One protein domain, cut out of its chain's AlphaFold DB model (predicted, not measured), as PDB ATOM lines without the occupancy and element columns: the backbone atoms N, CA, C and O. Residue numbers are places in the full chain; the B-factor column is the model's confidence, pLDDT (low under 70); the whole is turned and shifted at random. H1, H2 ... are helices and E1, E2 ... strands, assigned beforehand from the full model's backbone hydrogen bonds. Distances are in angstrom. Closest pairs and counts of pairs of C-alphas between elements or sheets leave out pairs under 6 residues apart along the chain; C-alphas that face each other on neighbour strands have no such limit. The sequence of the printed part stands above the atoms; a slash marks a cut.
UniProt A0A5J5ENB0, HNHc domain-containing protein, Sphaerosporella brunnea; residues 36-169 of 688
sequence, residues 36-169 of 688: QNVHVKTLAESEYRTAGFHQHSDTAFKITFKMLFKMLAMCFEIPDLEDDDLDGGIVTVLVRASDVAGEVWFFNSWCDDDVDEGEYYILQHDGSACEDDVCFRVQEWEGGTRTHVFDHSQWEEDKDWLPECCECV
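Overview. This is residues 36 to 169 of the 688 residues of the protein "HNHc domain-containing protein" of Sphaerosporella brunnea (UniProt A0A5J5ENB0). One strongly twisted sheet of seven strands makes the body, with E3 and E5 in its middle, helix H1 packed on one face, and short helix H2 out beyond the turn between E3 and E4. The printed part has 134 residues, under half of them in named elements, in the order E1 E2 H1 E3 E4 E5 E6 H2 E7; the class is mixed, helices and strands. The branched sheet is mixed, with E1 and E5 parallel and its other neighbour pairs antiparallel. The whole is compact, with a radius of gyration of the C-alphas of 14.4 A, and spans 41 by 33 by 29 A.

Arrangement. E1, residues 36 to 41, and E2, residues 50 to 55, form an antiparallel hairpin, with N 38 and O 53 2.9 A apart. H1, residues 65 to 75, is on the sheet at a height of 8.4 A; its closest C-alpha pair with E4, residues 103 to 108, is Phe 65 and Phe 107, 6.9 A. E3, residues 90 to 97, makes a hairpin with E4 (N 94 to O 107, 2.8 A). E5, residues 118 to 126, has E1 (N 120 to O 39, 2.8 A) and E7, residues 166 to 168 (N 124 to O 167, 2.8 A), on one side and E3 (N 93 to O 123, 2.8 A) on the other. Edge strand E6, residues 145 to 149, is antiparallel to E4 (N 106 to O 146, 2.8 A). H2, residues 152 to 157, is only just not on the sheet, with 4 pairs of C-alphas within 10 A. Each O i to N i+4 pair is within hydrogen-bond range in H2, and 6 of 7 in H1.

Along the chain. E1 begins at C-alpha 36 (340.920, 288.387, 156.287). H1 is 15.4 A long, E3 21.1 A, bending by 50 degrees at residue 94, and E5 24.3 A. E7 ends at C-alpha 168 (328.061, 281.561, 176.983).

Size, cuts and confidence. The C-alphas farthest apart, of Asp 58 and Glu 131, are 42.0 A apart. The printed part has no cut. The links H1 to E3 and E5 to E6 are long. Low confidence includes residues 131 to 139.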
ATOM      1  N   GLN A  36     341.314 289.441 155.351       62.16
ATOM      2  CA  GLN A  36     340.920 288.387 156.287       62.16
ATOM      3  C   GLN A  36     339.863 288.920 157.271       62.16
ATOM      4  O   GLN A  36     339.998 290.034 157.789       62.16
ATOM      5  N   ASN A  37     338.807 288.140 157.519       80.88
ATOM      6  CA  ASN A  37     337.684 288.518 158.387       80.88
ATOM      7  C   ASN A  37     337.600 287.613 159.621       80.88
ATOM      8  O   ASN A  37     337.650 286.391 159.500       80.88
ATOM      9  N   VAL A  38     337.408 288.217 160.791       87.88
ATOM     10  CA  VAL A  38     337.243 287.535 162.079       87.88
ATOM     11  C   VAL A  38     335.872 287.907 162.639       87.88
ATOM     12  O   VAL A  38     335.577 289.086 162.833       87.88
ATOM     13  N   HIS A  39     335.019 286.918 162.897       87.12
ATOM     14  CA  HIS A  39     333.664 287.134 163.413       87.12
ATOM     15  C   HIS A  39     333.495 286.482 164.783       87.12
ATOM     16  O   HIS A  39     333.356 285.267 164.865       87.12
ATOM     17  N   VAL A  40     333.475 287.285 165.851       89.56
ATOM     18  CA  VAL A  40     333.214 286.815 167.219       89.56
ATOM     19  C   VAL A  40     331.707 286.833 167.482       89.56
ATOM     20  O   VAL A  40     331.068 287.875 167.334       89.56
ATOM     21  N   LYS A  41     331.135 285.693 167.868       88.38
ATOM     22  CA  LYS A  41     329.704 285.482 168.123       88.38
ATOM     23  C   LYS A  41     329.430 285.150 169.588       88.38
ATOM     24  O   LYS A  41     330.243 284.503 170.247       88.38
ATOM     25  N   THR A  42     328.239 285.516 170.056       86.12
ATOM     26  CA  THR A  42     327.663 285.029 171.319       86.12
ATOM     27  C   THR A  42     326.499 284.086 171.052       86.12
ATOM     28  O   THR A  42     325.588 284.436 170.298       86.12
ATOM     29  N   LEU A  43     326.479 282.943 171.732       74.81
ATOM     30  CA  LEU A  43     325.316 282.060 171.820       74.81
ATOM     31  C   LEU A  43     324.431 282.508 172.995       74.81
ATOM     32  O   LEU A  43     324.455 281.922 174.067       74.81
ATOM     33  N   ALA A  44     323.695 283.606 172.820       72.88
ATOM     34  CA  ALA A  44     322.695 284.044 173.795       72.88
ATOM     35  C   ALA A  44     321.309 283.526 173.386       72.88
ATOM     36  O   ALA A  44     320.985 283.547 172.195       72.88
ATOM     37  N   GLU A  45     320.486 283.118 174.359       56.94
ATOM     38  CA  GLU A  45     319.125 282.613 174.130       56.94
ATOM     39  C   GLU A  45     318.336 283.548 173.186       56.94
ATOM     40  O   GLU A  45     317.909 284.644 173.554       56.94
ATOM     41  N   SER A  46     318.134 283.103 171.942       56.28
ATOM     42  CA  SER A  46     317.432 283.789 170.841       56.28
ATOM     43  C   SER A  46     318.028 285.078 170.221       56.28
ATOM     44  O   SER A  46     317.492 285.510 169.199       56.28
ATOM     45  N   GLU A  47     319.135 285.666 170.708       61.41
ATOM     46  CA  GLU A  47     319.774 286.851 170.075       61.41
ATOM     47  C   GLU A  47     321.285 286.669 169.806       61.41
ATOM     48  O   GLU A  47     322.133 286.894 170.666       61.41
ATOM     49  N   TYR A  48     321.650 286.367 168.555       64.00
ATOM     50  CA  TYR A  48     323.052 286.340 168.118       64.00
ATOM     51  C   TYR A  48     323.640 287.754 167.996       64.00
ATOM     52  O   TYR A  48     323.429 288.437 166.988       64.00
ATOM     53  N   ARG A  49     324.474 288.171 168.955       73.50
ATOM     54  CA  ARG A  49     325.382 289.313 168.759       73.50
ATOM     55  C   ARG A  49     326.641 288.850 168.033       73.50
ATOM     56  O   ARG A  49     327.172 287.778 168.307       73.50
ATOM     57  N   THR A  50     327.095 289.656 167.076       80.31
ATOM     58  CA  THR A  50     328.309 289.398 166.288       80.31
ATOM     59  C   THR A  50     329.182 290.649 166.269       80.31
ATOM     60  O   THR A  50     328.756 291.689 165.768       80.31
ATOM     61  N   ALA A  51     330.406 290.543 166.779       81.31
ATOM     62  CA  ALA A  51     331.452 291.550 166.647       81.31
ATOM     63  C   ALA A  51     332.386 291.153 165.491       81.31
ATOM     64  O   ALA A  51     333.027 290.104 165.522       81.31
ATOM     65  N   GLY A  52     332.422 291.972 164.438       83.12
ATOM     66  CA  GLY A  52     333.291 291.762 163.279       83.12
ATOM     67  C   GLY A  52     334.589 292.558 163.397       83.12
ATOM     68  O   GLY A  52     334.548 293.771 163.590       83.12
ATOM     69  N   PHE A  53     335.721 291.884 163.217       81.44
ATOM     70  CA  PHE A  53     337.050 292.481 163.140       81.44
ATOM     71  C   PHE A  53     337.641 292.196 161.754       81.44
ATOM     72  O   PHE A  53     337.565 291.076 161.245       81.44
ATOM     73  N   HIS A  54     338.228 293.214 161.128       78.56
ATOM     74  CA  HIS A  54     338.908 293.078 159.840       78.56
ATOM     75  C   HIS A  54     340.416 293.114 160.062       78.56
ATOM     76  O   HIS A  54     340.930 294.044 160.683       78.56
ATOM     77  N   GLN A  55     341.117 292.109 159.544       76.56
ATOM     78  CA  GLN A  55     342.534 291.897 159.803       76.56
ATOM     79  C   GLN A  55     343.355 291.986 158.516       76.56
ATOM     80  O   GLN A  55     342.917 291.601 157.426       76.56
ATOM     81  N   HIS A  56     344.568 292.525 158.631       70.62
ATOM     82  CA  HIS A  56     345.451 292.681 157.485       70.62
ATOM     83  C   HIS A  56     346.126 291.345 157.142       70.62
ATOM     84  O   HIS A  56     346.717 290.701 158.002       70.62
ATOM     85  N   SER A  57     346.091 290.942 155.867       67.38
ATOM     86  CA  SER A  57     346.628 289.649 155.406       67.38
ATOM     87  C   SER A  57     348.163 289.610 155.274       67.38
ATOM     88  O   SER A  57     348.698 288.776 154.544       67.38
ATOM     89  N   ASP A  58     348.875 290.554 155.891       74.81
ATOM     90  CA  ASP A  58     350.335 290.523 156.021       74.81
ATOM     91  C   ASP A  58     350.658 290.070 157.441       74.81
ATOM     92  O   ASP A  58     350.224 290.700 158.405       74.81
ATOM     93  N   THR A  59     351.455 289.012 157.550       72.88
ATOM     94  CA  THR A  59     352.005 288.461 158.796       72.88
ATOM     95  C   THR A  59     352.643 289.496 159.729       72.88
ATOM     96  O   THR A  59     352.710 289.265 160.926       72.88
ATOM     97  N   ALA A  60     353.101 290.647 159.225       77.56
ATOM     98  CA  ALA A  60     353.639 291.721 160.064       77.56
ATOM     99  C   ALA A  60     352.570 292.535 160.832       77.56
ATOM    100  O   ALA A  60     352.933 293.356 161.673       77.56
ATOM    101  N   PHE A  61     351.281 292.350 160.523       76.06
ATOM    102  CA  PHE A  61     350.153 293.140 161.042       76.06
ATOM    103  C   PHE A  61     348.918 292.286 161.372       76.06
ATOM    104  O   PHE A  61     347.787 292.783 161.350       76.06
ATOM    105  N   LYS A  62     349.114 290.996 161.659       85.50
ATOM    106  CA  LYS A  62     348.056 290.166 162.231       85.50
ATOM    107  C   LYS A  62     347.765 290.588 163.682       85.50
ATOM    108  O   LYS A  62     348.611 291.165 164.365       85.50
ATOM    109  N   ILE A  63     346.527 290.366 164.117       89.62
ATOM    110  CA  ILE A  63     346.072 290.630 165.487       89.62
ATOM    111  C   ILE A  63     346.282 289.326 166.251       89.62
ATOM    112  O   ILE A  63     345.810 288.287 165.798       89.62
ATOM    113  N   THR A  64     346.968 289.358 167.394       94.38
ATOM    114  CA  THR A  64     347.078 288.176 168.260       94.38
ATOM    115  C   THR A  64     345.833 288.030 169.130       94.38
ATOM    116  O   THR A  64     345.164 289.026 169.428       94.38
ATOM    117  N   PHE A  65     345.506 286.816 169.580       93.81
ATOM    118  CA  PHE A  65     344.314 286.585 170.413       93.81
ATOM    119  C   PHE A  65     344.298 287.477 171.663       93.81
ATOM    120  O   PHE A  65     343.311 288.154 171.935       93.81
ATOM    121  N   LYS A  66     345.434 287.607 172.344       92.62
ATOM    122  CA  LYS A  66     345.690 288.538 173.458       92.62
ATOM    123  C   LYS A  66     345.419 290.020 173.160       92.62
ATOM    124  O   LYS A  66     345.105 290.785 174.074       92.62
ATOM    125  N   MET A  67     345.533 290.458 171.903       91.50
ATOM    126  CA  MET A  67     345.090 291.793 171.478       91.50
ATOM    127  C   MET A  67     343.577 291.813 171.219       91.50
ATOM    128  O   MET A  67     342.901 292.738 171.665       91.50
ATOM    129  N   LEU A  68     343.031 290.781 170.567       93.38
ATOM    130  CA  LEU A  68     341.593 290.643 170.312       93.38
ATOM    131  C   LEU A  68     340.771 290.618 171.616       93.38
ATOM    132  O   LEU A  68     339.780 291.337 171.713       93.38
ATOM    133  N   PHE A  69     341.216 289.896 172.647       93.25
ATOM    134  CA  PHE A  69     340.603 289.908 173.982       93.25
ATOM    135  C   PHE A  69     340.574 291.311 174.603       93.25
ATOM    136  O   PHE A  69     339.541 291.734 175.117       93.25
ATOM    137  N   LYS A  70     341.660 292.086 174.481       91.31
ATOM    138  CA  LYS A  70     341.697 293.486 174.945       91.31
ATOM    139  C   LYS A  70     340.768 294.395 174.142       91.31
ATOM    140  O   LYS A  70     340.154 295.288 174.716       91.31
ATOM    141  N   MET A  71     340.636 294.170 172.835       89.81
ATOM    142  CA  MET A  71     339.673 294.895 171.999       89.81
ATOM    143  C   MET A  71     338.228 294.568 172.392       89.81
ATOM    144  O   MET A  71     337.421 295.484 172.526       89.81
ATOM    145  N   LEU A  72     337.915 293.294 172.646       88.69
ATOM    146  CA  LEU A  72     336.603 292.870 173.132       88.69
ATOM    147  C   LEU A  72     336.299 293.475 174.518       88.69
ATOM    148  O   LEU A  72     335.237 294.064 174.676       88.69
ATOM    149  N   ALA A  73     337.239 293.445 175.471       88.75
ATOM    150  CA  ALA A  73     337.068 294.019 176.817       88.75
ATOM    151  C   ALA A  73     336.915 295.558 176.835       88.75
ATOM    152  O   ALA A  73     336.326 296.122 177.754       88.75
ATOM    153  N   MET A  74     337.410 296.269 175.813       83.81
ATOM    154  CA  MET A  74     337.131 297.705 175.647       83.81
ATOM    155  C   MET A  74     335.709 297.988 175.133       83.81
ATOM    156  O   MET A  74     335.187 299.079 175.363       83.81
ATOM    157  N   CYS A  75     335.089 297.037 174.430       80.25
ATOM    158  CA  CYS A  75     333.750 297.180 173.853       80.25
ATOM    159  C   CYS A  75     332.642 296.553 174.713       80.25
ATOM    160  O   CYS A  75     331.494 297.004 174.645       80.25
ATOM    161  N   PHE A  76     332.973 295.524 175.493       87.31
ATOM    162  CA  PHE A  76     332.020 294.684 176.208       87.31
ATOM    163  C   PHE A  76     332.464 294.371 177.642       87.31
ATOM    164  O   PHE A  76     333.655 294.258 177.925       87.31
ATOM    165  N   GLU A  77     331.487 294.171 178.526       86.00
ATOM    166  CA  GLU A  77     331.682 293.660 179.884       86.00
ATOM    167  C   GLU A  77     331.992 292.157 179.818       86.00
ATOM    168  O   GLU A  77     331.108 291.314 179.951       86.00
ATOM    169  N   ILE A  78     333.259 291.826 179.559       86.62
ATOM    170  CA  ILE A  78     333.799 290.485 179.801       86.62
ATOM    171  C   ILE A  78     334.109 290.377 181.303       86.62
ATOM    172  O   ILE A  78     334.644 291.343 181.854       86.62
ATOM    173  N   PRO A  79     333.810 289.244 181.966       82.81
ATOM    174  CA  PRO A  79     334.335 288.934 183.298       82.81
ATOM    175  C   PRO A  79     335.857 289.139 183.378       82.81
ATOM    176  O   PRO A  79     336.561 288.958 182.384       82.81
ATOM    177  N   ASP A  80     336.354 289.581 184.535       74.69
ATOM    178  CA  ASP A  80     337.692 290.169 184.651       74.69
ATOM    179  C   ASP A  80     338.819 289.197 184.242       74.69
ATOM    180  O   ASP A  80     339.184 288.283 184.973       74.69
ATOM    181  N   LEU A  81     339.439 289.465 183.083       74.38
ATOM    182  CA  LEU A  81     340.560 288.704 182.492       74.38
ATOM    183  C   LEU A  81     341.864 288.731 183.325       74.38
ATOM    184  O   LEU A  81     342.905 288.249 182.875       74.38
ATOM    185  N   GLU A  82     341.845 289.360 184.502       76.94
ATOM    186  CA  GLU A  82     342.936 289.322 185.485       76.94
ATOM    187  C   GLU A  82     342.727 288.207 186.535       76.94
ATOM    188  O   GLU A  82     343.704 287.804 187.164       76.94
ATOM    189  N   ASP A  83     341.505 287.660 186.645       72.06
ATOM    190  CA  ASP A  83     341.110 286.551 187.533       72.06
ATOM    191  C   ASP A  83     340.985 285.191 186.783       72.06
ATOM    192  O   ASP A  83     340.492 284.215 187.351       72.06
ATOM    193  N   ASP A  84     341.429 285.089 185.515       72.38
ATOM    194  CA  ASP A  84     341.525 283.816 184.764       72.38
ATOM    195  C   ASP A  84     342.532 282.863 185.486       72.38
ATOM    196  O   ASP A  84     343.747 282.925 185.273       72.38
ATOM    197  N   ASP A  85     342.048 281.976 186.362       70.19
ATOM    198  CA  ASP A  85     342.888 281.153 187.255       70.19
ATOM    199  C   ASP A  85     343.548 279.960 186.515       70.19
ATOM    200  O   ASP A  85     342.920 278.927 186.246       70.19
ATOM    201  N   LEU A  86     344.844 280.088 186.195       65.00
ATOM    202  CA  LEU A  86     345.639 279.130 185.395       65.00
ATOM    203  C   LEU A  86     345.607 277.674 185.894       65.00
ATOM    204  O   LEU A  86     345.709 276.753 185.082       65.00
ATOM    205  N   ASP A  87     345.476 277.464 187.207       67.25
ATOM    206  CA  ASP A  87     345.514 276.140 187.847       67.25
ATOM    207  C   ASP A  87     344.169 275.375 187.774       67.25
ATOM    208  O   ASP A  87     344.047 274.288 188.343       67.25
ATOM    209  N   GLY A  88     343.171 275.899 187.046       63.22
ATOM    210  CA  GLY A  88     341.926 275.187 186.714       63.22
ATOM    211  C   GLY A  88     340.625 275.919 187.051       63.22
ATOM    212  O   GLY A  88     339.620 275.255 187.302       63.22
ATOM    213  N   GLY A  89     340.637 277.255 187.095       78.62
ATOM    214  CA  GLY A  89     339.440 278.066 187.322       78.62
ATOM    215  C   GLY A  89     338.530 278.196 186.094       78.62
ATOM    216  O   GLY A  89     338.615 277.430 185.128       78.62
ATOM    217  N   ILE A  90     337.662 279.208 186.132       83.00
ATOM    218  CA  ILE A  90     336.878 279.643 184.971       83.00
ATOM    219  C   ILE A  90     337.778 280.530 184.106       83.00
ATOM    220  O   ILE A  90     338.258 281.553 184.583       83.00
ATOM    221  N   VAL A  91     337.984 280.153 182.844       87.50
ATOM    222  CA  VAL A  91     338.812 280.903 181.885       87.50
ATOM    223  C   VAL A  91     337.959 281.378 180.715       87.50
ATOM    224  O   VAL A  91     337.194 280.600 180.136       87.50
ATOM    225  N   THR A  92     338.103 282.643 180.321       89.69
ATOM    226  CA  THR A  92     337.417 283.160 179.127       89.69
ATOM    227  C   THR A  92     338.144 282.729 177.850       89.69
ATOM    228  O   THR A  92     339.335 282.989 177.665       89.69
ATOM    229  N   VAL A  93     337.420 282.082 176.935       90.31
ATOM    230  CA  VAL A  93     337.969 281.440 175.734       90.31
ATOM    231  C   VAL A  93     337.245 281.880 174.460       90.31
ATOM    232  O   VAL A  93     336.025 282.036 174.422       90.31
ATOM    233  N   LEU A  94     338.012 282.049 173.384       90.81
ATOM    234  CA  LEU A  94     337.509 282.138 172.018       90.81
ATOM    235  C   LEU A  94     337.619 280.755 171.378       90.81
ATOM    236  O   LEU A  94     338.684 280.143 171.389       90.81
ATOM    237  N   VAL A  95     336.511 280.272 170.826       90.19
ATOM    238  CA  VAL A  95     336.347 278.889 170.368       90.19
ATOM    239  C   VAL A  95     336.019 278.867 168.881       90.19
ATOM    240  O   VAL A  95     335.096 279.550 168.442       90.19
ATOM    241  N   ARG A  96     336.770 278.100 168.089       91.44
ATOM    242  CA  ARG A  96     336.622 278.015 166.628       91.44
ATOM    243  C   ARG A  96     336.671 276.568 166.143       91.44
ATOM    244  O   ARG A  96     337.514 275.788 166.576       91.44
ATOM    245  N   ALA A  97     335.832 276.241 165.167       86.25
ATOM    246  CA  ALA A  97     335.917 274.994 164.416       86.25
ATOM    247  C   ALA A  97     337.214 274.898 163.592       86.25
ATOM    248  O   ALA A  97     337.610 275.854 162.915       86.25
ATOM    249  N   SER A  98     337.864 273.736 163.631       84.06
ATOM    250  CA  SER A  98     338.983 273.409 162.744       84.06
ATOM    251  C   SER A  98     338.499 273.143 161.314       84.06
ATOM    252  O   SER A  98     337.368 272.708 161.099       84.06
ATOM    253  N   ASP A  99     339.398 273.279 160.337       84.50
ATOM    254  CA  ASP A  99     339.198 272.704 158.997       84.50
ATOM    255  C   ASP A  99     339.177 271.154 159.046       84.50
ATOM    256  O   ASP A  99     338.736 270.487 158.105       84.50
ATOM    257  N   VAL A 100     339.660 270.562 160.148       82.50
ATOM    258  CA  VAL A 100     339.553 269.133 160.458       82.50
ATOM    259  C   VAL A 100     338.195 268.850 161.104       82.50
ATOM    260  O   VAL A 100     337.945 269.204 162.253       82.50
ATOM    261  N   ALA A 101     337.320 268.153 160.377       80.56
ATOM    262  CA  ALA A 101     336.011 267.751 160.887       80.56
ATOM    263  C   ALA A 101     336.141 266.926 162.185       80.56
ATOM    264  O   ALA A 101     336.759 265.859 162.188       80.56
ATOM    265  N   GLY A 102     335.535 267.422 163.267       80.31
ATOM    266  CA  GLY A 102     335.616 266.823 164.602       80.31
ATOM    267  C   GLY A 102     336.685 267.425 165.527       80.31
ATOM    268  O   GLY A 102     336.923 266.873 166.598       80.31
ATOM    269  N   GLU A 103     337.343 268.522 165.142       83.50
ATOM    270  CA  GLU A 103     338.294 269.256 165.988       83.50
ATOM    271  C   GLU A 103     337.838 270.709 166.204       83.50
ATOM    272  O   GLU A 103     337.385 271.390 165.281       83.50
ATOM    273  N   VAL A 104     337.982 271.195 167.436       85.31
ATOM    274  CA  VAL A 104     337.653 272.560 167.859       85.31
ATOM    275  C   VAL A 104     338.837 273.144 168.633       85.31
ATOM    276  O   VAL A 104     339.433 272.483 169.482       85.31
ATOM    277  N   TRP A 105     339.192 274.386 168.321       90.06
ATOM    278  CA  TRP A 105     340.329 275.112 168.879       90.06
ATOM    279  C   TRP A 105     339.848 276.155 169.887       90.06
ATOM    280  O   TRP A 105     338.928 276.921 169.601       90.06
ATOM    281  N   PHE A 106     340.494 276.181 171.048       91.50
ATOM    282  CA  PHE A 106     340.241 277.079 172.165       91.50
ATOM    283  C   PHE A 106     341.461 277.990 172.342       91.50
ATOM    284  O   PHE A 106     342.591 277.508 172.434       91.50
ATOM    285  N   PHE A 107     341.229 279.299 172.410       93.44
ATOM    286  CA  PHE A 107     342.260 280.330 172.542       93.44
ATOM    287  C   PHE A 107     341.918 281.234 173.730       93.44
ATOM    288  O   PHE A 107     340.810 281.770 173.785       93.44
ATOM    289  N   ASN A 108     342.839 281.408 174.680       92.69
ATOM    290  CA  ASN A 108     342.607 282.208 175.892       92.69
ATOM    291  C   ASN A 108     343.246 283.610 175.838       92.69
ATOM    292  O   ASN A 108     343.906 283.989 174.865       92.69
ATOM    293  N   SER A 109     343.044 284.393 176.899       92.44
ATOM    294  CA  SER A 109     343.479 285.791 177.029       92.44
ATOM    295  C   SER A 109     344.999 286.007 176.931       92.44
ATOM    296  O   SER A 109     345.440 287.108 176.580       92.44
ATOM    297  N   TRP A 110     345.819 284.975 177.165       90.00
ATOM    298  CA  TRP A 110     347.284 285.058 177.087       90.00
ATOM    299  C   TRP A 110     347.867 284.649 175.735       90.00
ATOM    300  O   TRP A 110     349.040 284.957 175.490       90.00
ATOM    301  N   CYS A 111     347.060 284.013 174.880       91.38
ATOM    302  CA  CYS A 111     347.444 283.474 173.582       91.38
ATOM    303  C   CYS A 111     348.111 284.530 172.680       91.38
ATOM    304  O   CYS A 111     347.466 285.457 172.178       91.38
ATOM    305  N   ASP A 112     349.423 284.379 172.479       92.12
ATOM    306  CA  ASP A 112     350.236 285.238 171.606       92.12
ATOM    307  C   ASP A 112     350.186 284.805 170.125       92.12
ATOM    308  O   ASP A 112     350.753 285.503 169.285       92.12
ATOM    309  N   ASP A 113     349.498 283.704 169.786       93.50
ATOM    310  CA  ASP A 113     349.277 283.299 168.391       93.50
ATOM    311  C   ASP A 113     348.450 284.339 167.615       93.50
ATOM    312  O   ASP A 113     347.581 285.036 168.153       93.50
ATOM    313  N   ASP A 114     348.714 284.397 166.311       93.12
ATOM    314  CA  ASP A 114     347.965 285.171 165.328       93.12
ATOM    315  C   ASP A 114     346.529 284.642 165.169       93.12
ATOM    316  O   ASP A 114     346.319 283.463 164.885       93.12
ATOM    317  N   VAL A 115     345.528 285.524 165.227       92.88
ATOM    318  CA  VAL A 115     344.147 285.174 164.865       92.88
ATOM    319  C   VAL A 115     344.077 284.942 163.350       92.88
ATOM    320  O   VAL A 115     344.584 285.747 162.565       92.88
ATOM    321  N   ASP A 116     343.457 283.844 162.919       92.56
ATOM    322  CA  ASP A 116     343.202 283.540 161.506       92.56
ATOM    323  C   ASP A 116     341.758 283.875 161.105       92.56
ATOM    324  O   ASP A 116     340.870 283.994 161.945       92.56
ATOM    325  N   GLU A 117     341.491 284.013 159.804       91.44
ATOM    326  CA  GLU A 117     340.134 284.309 159.328       91.44
ATOM    327  C   GLU A 117     339.154 283.170 159.623       91.44
ATOM    328  O   GLU A 117     339.479 281.999 159.413       91.44
ATOM    329  N   GLY A 118     337.963 283.507 160.118       92.06
ATOM    330  CA  GLY A 118     336.964 282.529 160.535       92.06
ATOM    331  C   GLY A 118     335.907 283.081 161.489       92.06
ATOM    332  O   GLY A 118     335.883 284.269 161.831       92.06
ATOM    333  N   GLU A 119     335.025 282.185 161.922       91.50
ATOM    334  CA  GLU A 119     334.054 282.445 162.982       91.50
ATOM    335  C   GLU A 119     334.578 281.900 164.317       91.50
ATOM    336  O   GLU A 119     335.136 280.803 164.382       91.50
ATOM    337  N   TYR A 120     334.396 282.691 165.370       94.06
ATOM    338  CA  TYR A 120     334.819 282.419 166.737       94.06
ATOM    339  C   TYR A 120     333.632 282.635 167.676       94.06
ATOM    340  O   TYR A 120     332.820 283.533 167.463       94.06
ATOM    341  N   TYR A 121     333.546 281.854 168.742       91.56
ATOM    342  CA  TYR A 121     332.499 281.925 169.757       91.56
ATOM    343  C   TYR A 121     333.148 282.256 171.098       91.56
ATOM    344  O   TYR A 121     334.132 281.615 171.456       91.56
ATOM    345  N   ILE A 122     332.652 283.267 171.818       93.00
ATOM    346  CA  ILE A 122     333.196 283.616 173.140       93.00
ATOM    347  C   ILE A 122     332.425 282.890 174.249       93.00
ATOM    348  O   ILE A 122     331.222 283.094 174.420       93.00
ATOM    349  N   LEU A 123     333.133 282.036 174.984       92.12
ATOM    350  CA  LEU A 123     332.606 281.195 176.059       92.12
ATOM    351  C   LEU A 123     333.442 281.384 177.333       92.12
ATOM    352  O   LEU A 123     334.611 281.765 177.273       92.12
ATOM    353  N   GLN A 124     332.851 281.096 178.486       91.00
ATOM    354  CA  GLN A 124     333.561 280.867 179.737       91.00
ATOM    355  C   GLN A 124     333.664 279.362 179.932       91.00
ATOM    356  O   GLN A 124     332.662 278.652 179.879       91.00
ATOM    357  N   HIS A 125     334.878 278.869 180.130       87.12
ATOM    358  CA  HIS A 125     335.126 277.459 180.353       87.12
ATOM    359  C   HIS A 125     335.567 277.229 181.800       87.12
ATOM    360  O   HIS A 125     336.630 277.697 182.202       87.12
ATOM    361  N   ASP A 126     334.759 276.494 182.565       86.75
ATOM    362  CA  ASP A 126     335.103 276.033 183.911       86.75
ATOM    363  C   ASP A 126     335.898 274.720 183.823       86.75
ATOM    364  O   ASP A 126     335.353 273.660 183.496       86.75
ATOM    365  N   GLY A 127     337.202 274.791 184.106       79.62
ATOM    366  CA  GLY A 127     338.087 273.624 184.118       79.62
ATOM    367  C   GLY A 127     337.853 272.667 185.294       79.62
ATOM    368  O   GLY A 127     338.315 271.527 185.246       79.62
ATOM    369  N   SER A 128     337.136 273.104 186.333       81.12
ATOM    370  CA  SER A 128     336.849 272.340 187.551       81.12
ATOM    371  C   SER A 128     335.516 271.585 187.497       81.12
ATOM    372  O   SER A 128     335.381 270.536 188.128       81.12
ATOM    373  N   ALA A 129     334.545 272.084 186.723       78.81
ATOM    374  CA  ALA A 129     333.200 271.516 186.626       78.81
ATOM    375  C   ALA A 129     333.093 270.264 185.732       78.81
ATOM    376  O   ALA A 129     332.070 269.582 185.764       78.81
ATOM    377  N   CYS A 130     334.104 269.948 184.916       74.94
ATOM    378  CA  CYS A 130     334.007 268.836 183.970       74.94
ATOM    379  C   CYS A 130     334.497 267.502 184.557       74.94
ATOM    380  O   CYS A 130     335.698 267.258 184.661       74.94
ATOM    381  N   GLU A 131     333.563 266.596 184.853       68.19
ATOM    382  CA  GLU A 131     333.871 265.217 185.272       68.19
ATOM    383  C   GLU A 131     334.252 264.280 184.099       68.19
ATOM    384  O   GLU A 131     334.526 263.098 184.311       68.19
ATOM    385  N   ASP A 132     334.255 264.772 182.854       65.62
ATOM    386  CA  ASP A 132     334.346 263.930 181.659       65.62
ATOM    387  C   ASP A 132     335.807 263.639 181.242       65.62
ATOM    388  O   ASP A 132     336.493 264.481 180.647       65.62
ATOM    389  N   ASP A 133     336.262 262.400 181.492       60.88
ATOM    390  CA  ASP A 133     337.562 261.814 181.080       60.88
ATOM    391  C   ASP A 133     337.902 262.059 179.588       60.88
ATOM    392  O   ASP A 133     339.067 261.987 179.176       60.88
ATOM    393  N   VAL A 134     336.875 262.290 178.759       57.47
ATOM    394  CA  VAL A 134     336.976 262.563 177.318       57.47
ATOM    395  C   VAL A 134     337.375 264.012 177.036       57.47
ATOM    396  O   VAL A 134     338.172 264.260 176.131       57.47
ATOM    397  N   CYS A 135     336.850 264.968 177.806       60.78
ATOM    398  CA  CYS A 135     337.091 266.392 177.592       60.78
ATOM    399  C   CYS A 135     338.350 266.875 178.346       60.78
ATOM    400  O   CYS A 135     339.042 267.788 177.880       60.78
ATOM    401  N   PHE A 136     338.707 266.215 179.463       57.03
ATOM    402  CA  PHE A 136     339.837 266.602 180.319       57.03
ATOM    403  C   PHE A 136     340.809 265.464 180.617       57.03
ATOM    404  O   PHE A 136     340.789 264.817 181.662       57.03
ATOM    405  N   ARG A 137     341.825 265.365 179.758       50.16
ATOM    406  CA  ARG A 137     343.184 265.172 180.274       50.16
ATOM    407  C   ARG A 137     343.796 266.533 180.548       50.16
ATOM    408  O   ARG A 137     343.636 267.449 179.745       50.16
ATOM    409  N   VAL A 138     344.545 266.634 181.644       49.38
ATOM    410  CA  VAL A 138     345.388 267.798 181.942       49.38
ATOM    411  C   VAL A 138     346.555 267.818 180.951       49.38
ATOM    412  O   VAL A 138     347.633 267.286 181.212       49.38
ATOM    413  N   GLN A 139     346.299 268.374 179.769       53.38
ATOM    414  CA  GLN A 139     347.331 268.933 178.909       53.38
ATOM    415  C   GLN A 139     347.463 270.407 179.281       53.38
ATOM    416  O   GLN A 139     346.470 271.134 179.322       53.38
ATOM    417  N   GLU A 140     348.686 270.812 179.606       72.25
ATOM    418  CA  GLU A 140     349.037 272.202 179.892       72.25
ATOM    419  C   GLU A 140     348.699 273.072 178.665       72.25
ATOM    420  O   GLU A 140     348.832 272.619 177.527       72.25
ATOM    421  N   TRP A 141     348.239 274.309 178.878       79.19
ATOM    422  CA  TRP A 141     347.937 275.244 177.788       79.19
ATOM    423  C   TRP A 141     349.223 275.598 177.019       79.19
ATOM    424  O   TRP A 141     349.993 276.462 177.446       79.19
ATOM    425  N   GLU A 142     349.462 274.963 175.870       80.31
ATOM    426  CA  GLU A 142     350.636 275.236 175.039       80.31
ATOM    427  C   GLU A 142     350.491 276.611 174.359       80.31
ATOM    428  O   GLU A 142     349.809 276.776 173.353       80.31
ATOM    429  N   GLY A 143     351.110 277.639 174.951       82.69
ATOM    430  CA  GLY A 143     351.140 279.005 174.407       82.69
ATOM    431  C   GLY A 143     349.848 279.820 174.562       82.69
ATOM    432  O   GLY A 143     349.786 280.943 174.066       82.69
ATOM    433  N   GLY A 144     348.841 279.292 175.267       80.69
ATOM    434  CA  GLY A 144     347.492 279.877 175.366       80.69
ATOM    435  C   GLY A 144     346.475 279.291 174.376       80.69
ATOM    436  O   GLY A 144     345.310 279.693 174.385       80.69
ATOM    437  N   THR A 145     346.899 278.307 173.580       83.56
ATOM    438  CA  THR A 145     346.074 277.558 172.626       83.56
ATOM    439  C   THR A 145     345.853 276.125 173.131       83.56
ATOM    440  O   THR A 145     346.736 275.527 173.749       83.56
ATOM    441  N   ARG A 146     344.670 275.551 172.885       81.81
ATOM    442  CA  ARG A 146     344.338 274.146 173.187       81.81
ATOM    443  C   ARG A 146     343.369 273.585 172.145       81.81
ATOM    444  O   ARG A 146     342.436 274.270 171.737       81.81
ATOM    445  N   THR A 147     343.554 272.334 171.726       78.62
ATOM    446  CA  THR A 147     342.621 271.638 170.823       78.62
ATOM    447  C   THR A 147     341.773 270.612 171.568       78.62
ATOM    448  O   THR A 147     342.219 269.980 172.524       78.62
ATOM    449  N   HIS A 148     340.526 270.460 171.129       70.75
ATOM    450  CA  HIS A 148     339.561 269.484 171.625       70.75
ATOM    451  C   HIS A 148     339.012 268.677 170.446       70.75
ATOM    452  O   HIS A 148     338.669 269.237 169.404       70.75
ATOM    453  N   VAL A 149     338.894 267.359 170.615       69.31
ATOM    454  CA  VAL A 149     338.188 266.495 169.660       69.31
ATOM    455  C   VAL A 149     336.724 266.448 170.084       69.31
ATOM    456  O   VAL A 149     336.394 265.863 171.114       69.31
ATOM    457  N   PHE A 150     335.860 267.102 169.315       69.25
ATOM    458  CA  PHE A 150     334.460 267.365 169.646       69.25
ATOM    459  C   PHE A 150     333.611 267.188 168.388       69.25
ATOM    460  O   PHE A 150     334.013 267.616 167.305       69.25
ATOM    461  N   ASP A 151     332.450 266.540 168.501       69.94
ATOM    462  CA  ASP A 151     331.619 266.230 167.335       69.94
ATOM    463  C   ASP A 151     330.885 267.474 166.814       69.94
ATOM    464  O   ASP A 151     329.725 267.732 167.126       69.94
ATOM    465  N   HIS A 152     331.589 268.234 165.974       68.12
ATOM    466  CA  HIS A 152     331.094 269.446 165.325       68.12
ATOM    467  C   HIS A 152     329.765 269.243 164.576       68.12
ATOM    468  O   HIS A 152     329.014 270.201 164.416       68.12
ATOM    469  N   SER A 153     329.436 268.017 164.141       70.94
ATOM    470  CA  SER A 153     328.150 267.764 163.480       70.94
ATOM    471  C   SER A 153     326.962 267.948 164.429       70.94
ATOM    472  O   SER A 153     325.945 268.508 164.027       70.94
ATOM    473  N   GLN A 154     327.123 267.594 165.708       70.62
ATOM    474  CA  GLN A 154     326.103 267.826 166.733       70.62
ATOM    475  C   GLN A 154     325.982 269.319 167.073       70.62
ATOM    476  O   GLN A 154     324.871 269.787 167.275       70.62
ATOM    477  N   TRP A 155     327.077 270.089 167.031       71.81
ATOM    478  CA  TRP A 155     327.054 271.542 167.278       71.81
ATOM    479  C   TRP A 155     326.471 272.363 166.110       71.81
ATOM    480  O   TRP A 155     325.902 273.436 166.314       71.81
ATOM    481  N   GLU A 156     326.571 271.878 164.867       68.38
ATOM    482  CA  GLU A 156     325.878 272.502 163.729       68.38
ATOM    483  C   GLU A 156     324.376 272.195 163.702       68.38
ATOM    484  O   GLU A 156     323.596 273.069 163.302       68.38
ATOM    485  N   GLU A 157     323.977 270.984 164.113       77.19
ATOM    486  CA  GLU A 157     322.574 270.552 164.191       77.19
ATOM    487  C   GLU A 157     321.849 271.112 165.429       77.19
ATOM    488  O   GLU A 157     320.704 271.555 165.305       77.19
ATOM    489  N   ASP A 158     322.517 271.162 166.585       72.88
ATOM    490  CA  ASP A 158     322.038 271.756 167.835       72.88
ATOM    491  C   ASP A 158     323.056 272.785 168.360       72.88
ATOM    492  O   ASP A 158     324.094 272.463 168.939       72.88
ATOM    493  N   LYS A 159     322.759 274.068 168.136       62.50
ATOM    494  CA  LYS A 159     323.664 275.180 168.479       62.50
ATOM    495  C   LYS A 159     323.653 275.543 169.956       62.50
ATOM    496  O   LYS A 159     324.552 276.261 170.393       62.50
ATOM    497  N   ASP A 160     322.679 275.022 170.693       63.50
ATOM    498  CA  ASP A 160     322.596 275.150 172.141       63.50
ATOM    499  C   ASP A 160     323.367 273.994 172.828       63.50
ATOM    500  O   ASP A 160     323.571 274.016 174.043       63.50
ATOM    501  N   TRP A 161     323.880 273.015 172.058       69.94
ATOM    502  CA  TRP A 161     324.740 271.928 172.539       69.94
ATOM    503  C   TRP A 161     326.195 272.375 172.763       69.94
ATOM    504  O   TRP A 161     327.110 272.069 171.995       69.94
ATOM    505  N   LEU A 162     326.410 273.094 173.864       74.44
ATOM    506  CA  LEU A 162     327.732 273.243 174.474       74.44
ATOM    507  C   LEU A 162     328.011 272.100 175.470       74.44
ATOM    508  O   LEU A 162     327.076 271.556 176.060       74.44
ATOM    509  N   PRO A 163     329.289 271.743 175.708       78.06
ATOM    510  CA  PRO A 163     329.669 270.919 176.855       78.06
ATOM    511  C   PRO A 163     329.198 271.551 178.172       78.06
ATOM    512  O   PRO A 163     329.286 272.767 178.327       78.06
ATOM    513  N   GLU A 164     328.803 270.744 179.162       79.75
ATOM    514  CA  GLU A 164     328.308 271.238 180.468       79.75
ATOM    515  C   GLU A 164     329.334 272.100 181.243       79.75
ATOM    516  O   GLU A 164     328.971 272.825 182.163       79.75
ATOM    517  N   CYS A 165     330.612 272.066 180.847       82.44
ATOM    518  CA  CYS A 165     331.699 272.893 181.376       82.44
ATOM    519  C   CYS A 165     331.959 274.201 180.596       82.44
ATOM    520  O   CYS A 165     333.019 274.813 180.770       82.44
ATOM    521  N   CYS A 166     331.063 274.599 179.687       85.69
ATOM    522  CA  CYS A 166     331.201 275.784 178.839       85.69
ATOM    523  C   CYS A 166     329.918 276.634 178.853       85.69
ATOM    524  O   CYS A 166     328.917 276.261 178.249       85.69
ATOM    525  N   GLU A 167     329.969 277.804 179.490       86.81
ATOM    526  CA  GLU A 167     328.876 278.784 179.525       86.81
ATOM    527  C   GLU A 167     329.089 279.897 178.478       86.81
ATOM    528  O   GLU A 167     330.214 280.223 178.093       86.81
ATOM    529  N   CYS A 168     328.007 280.498 177.986       83.12
ATOM    530  CA  CYS A 168     328.061 281.561 176.983       83.12
ATOM    531  C   CYS A 168     328.382 282.927 177.601       83.12
ATOM    532  O   CYS A 168     327.626 283.423 178.435       83.12
ATOM    533  N   VAL A 169     329.423 283.618 177.120       81.25
ATOM    534  CA  VAL A 169     329.689 284.996 177.572       81.25
ATOM    535  C   VAL A 169     328.755 285.967 176.861       81.25
ATOM    536  O   VAL A 169     328.850 286.204 175.654       81.25
TER     537      VAL A 169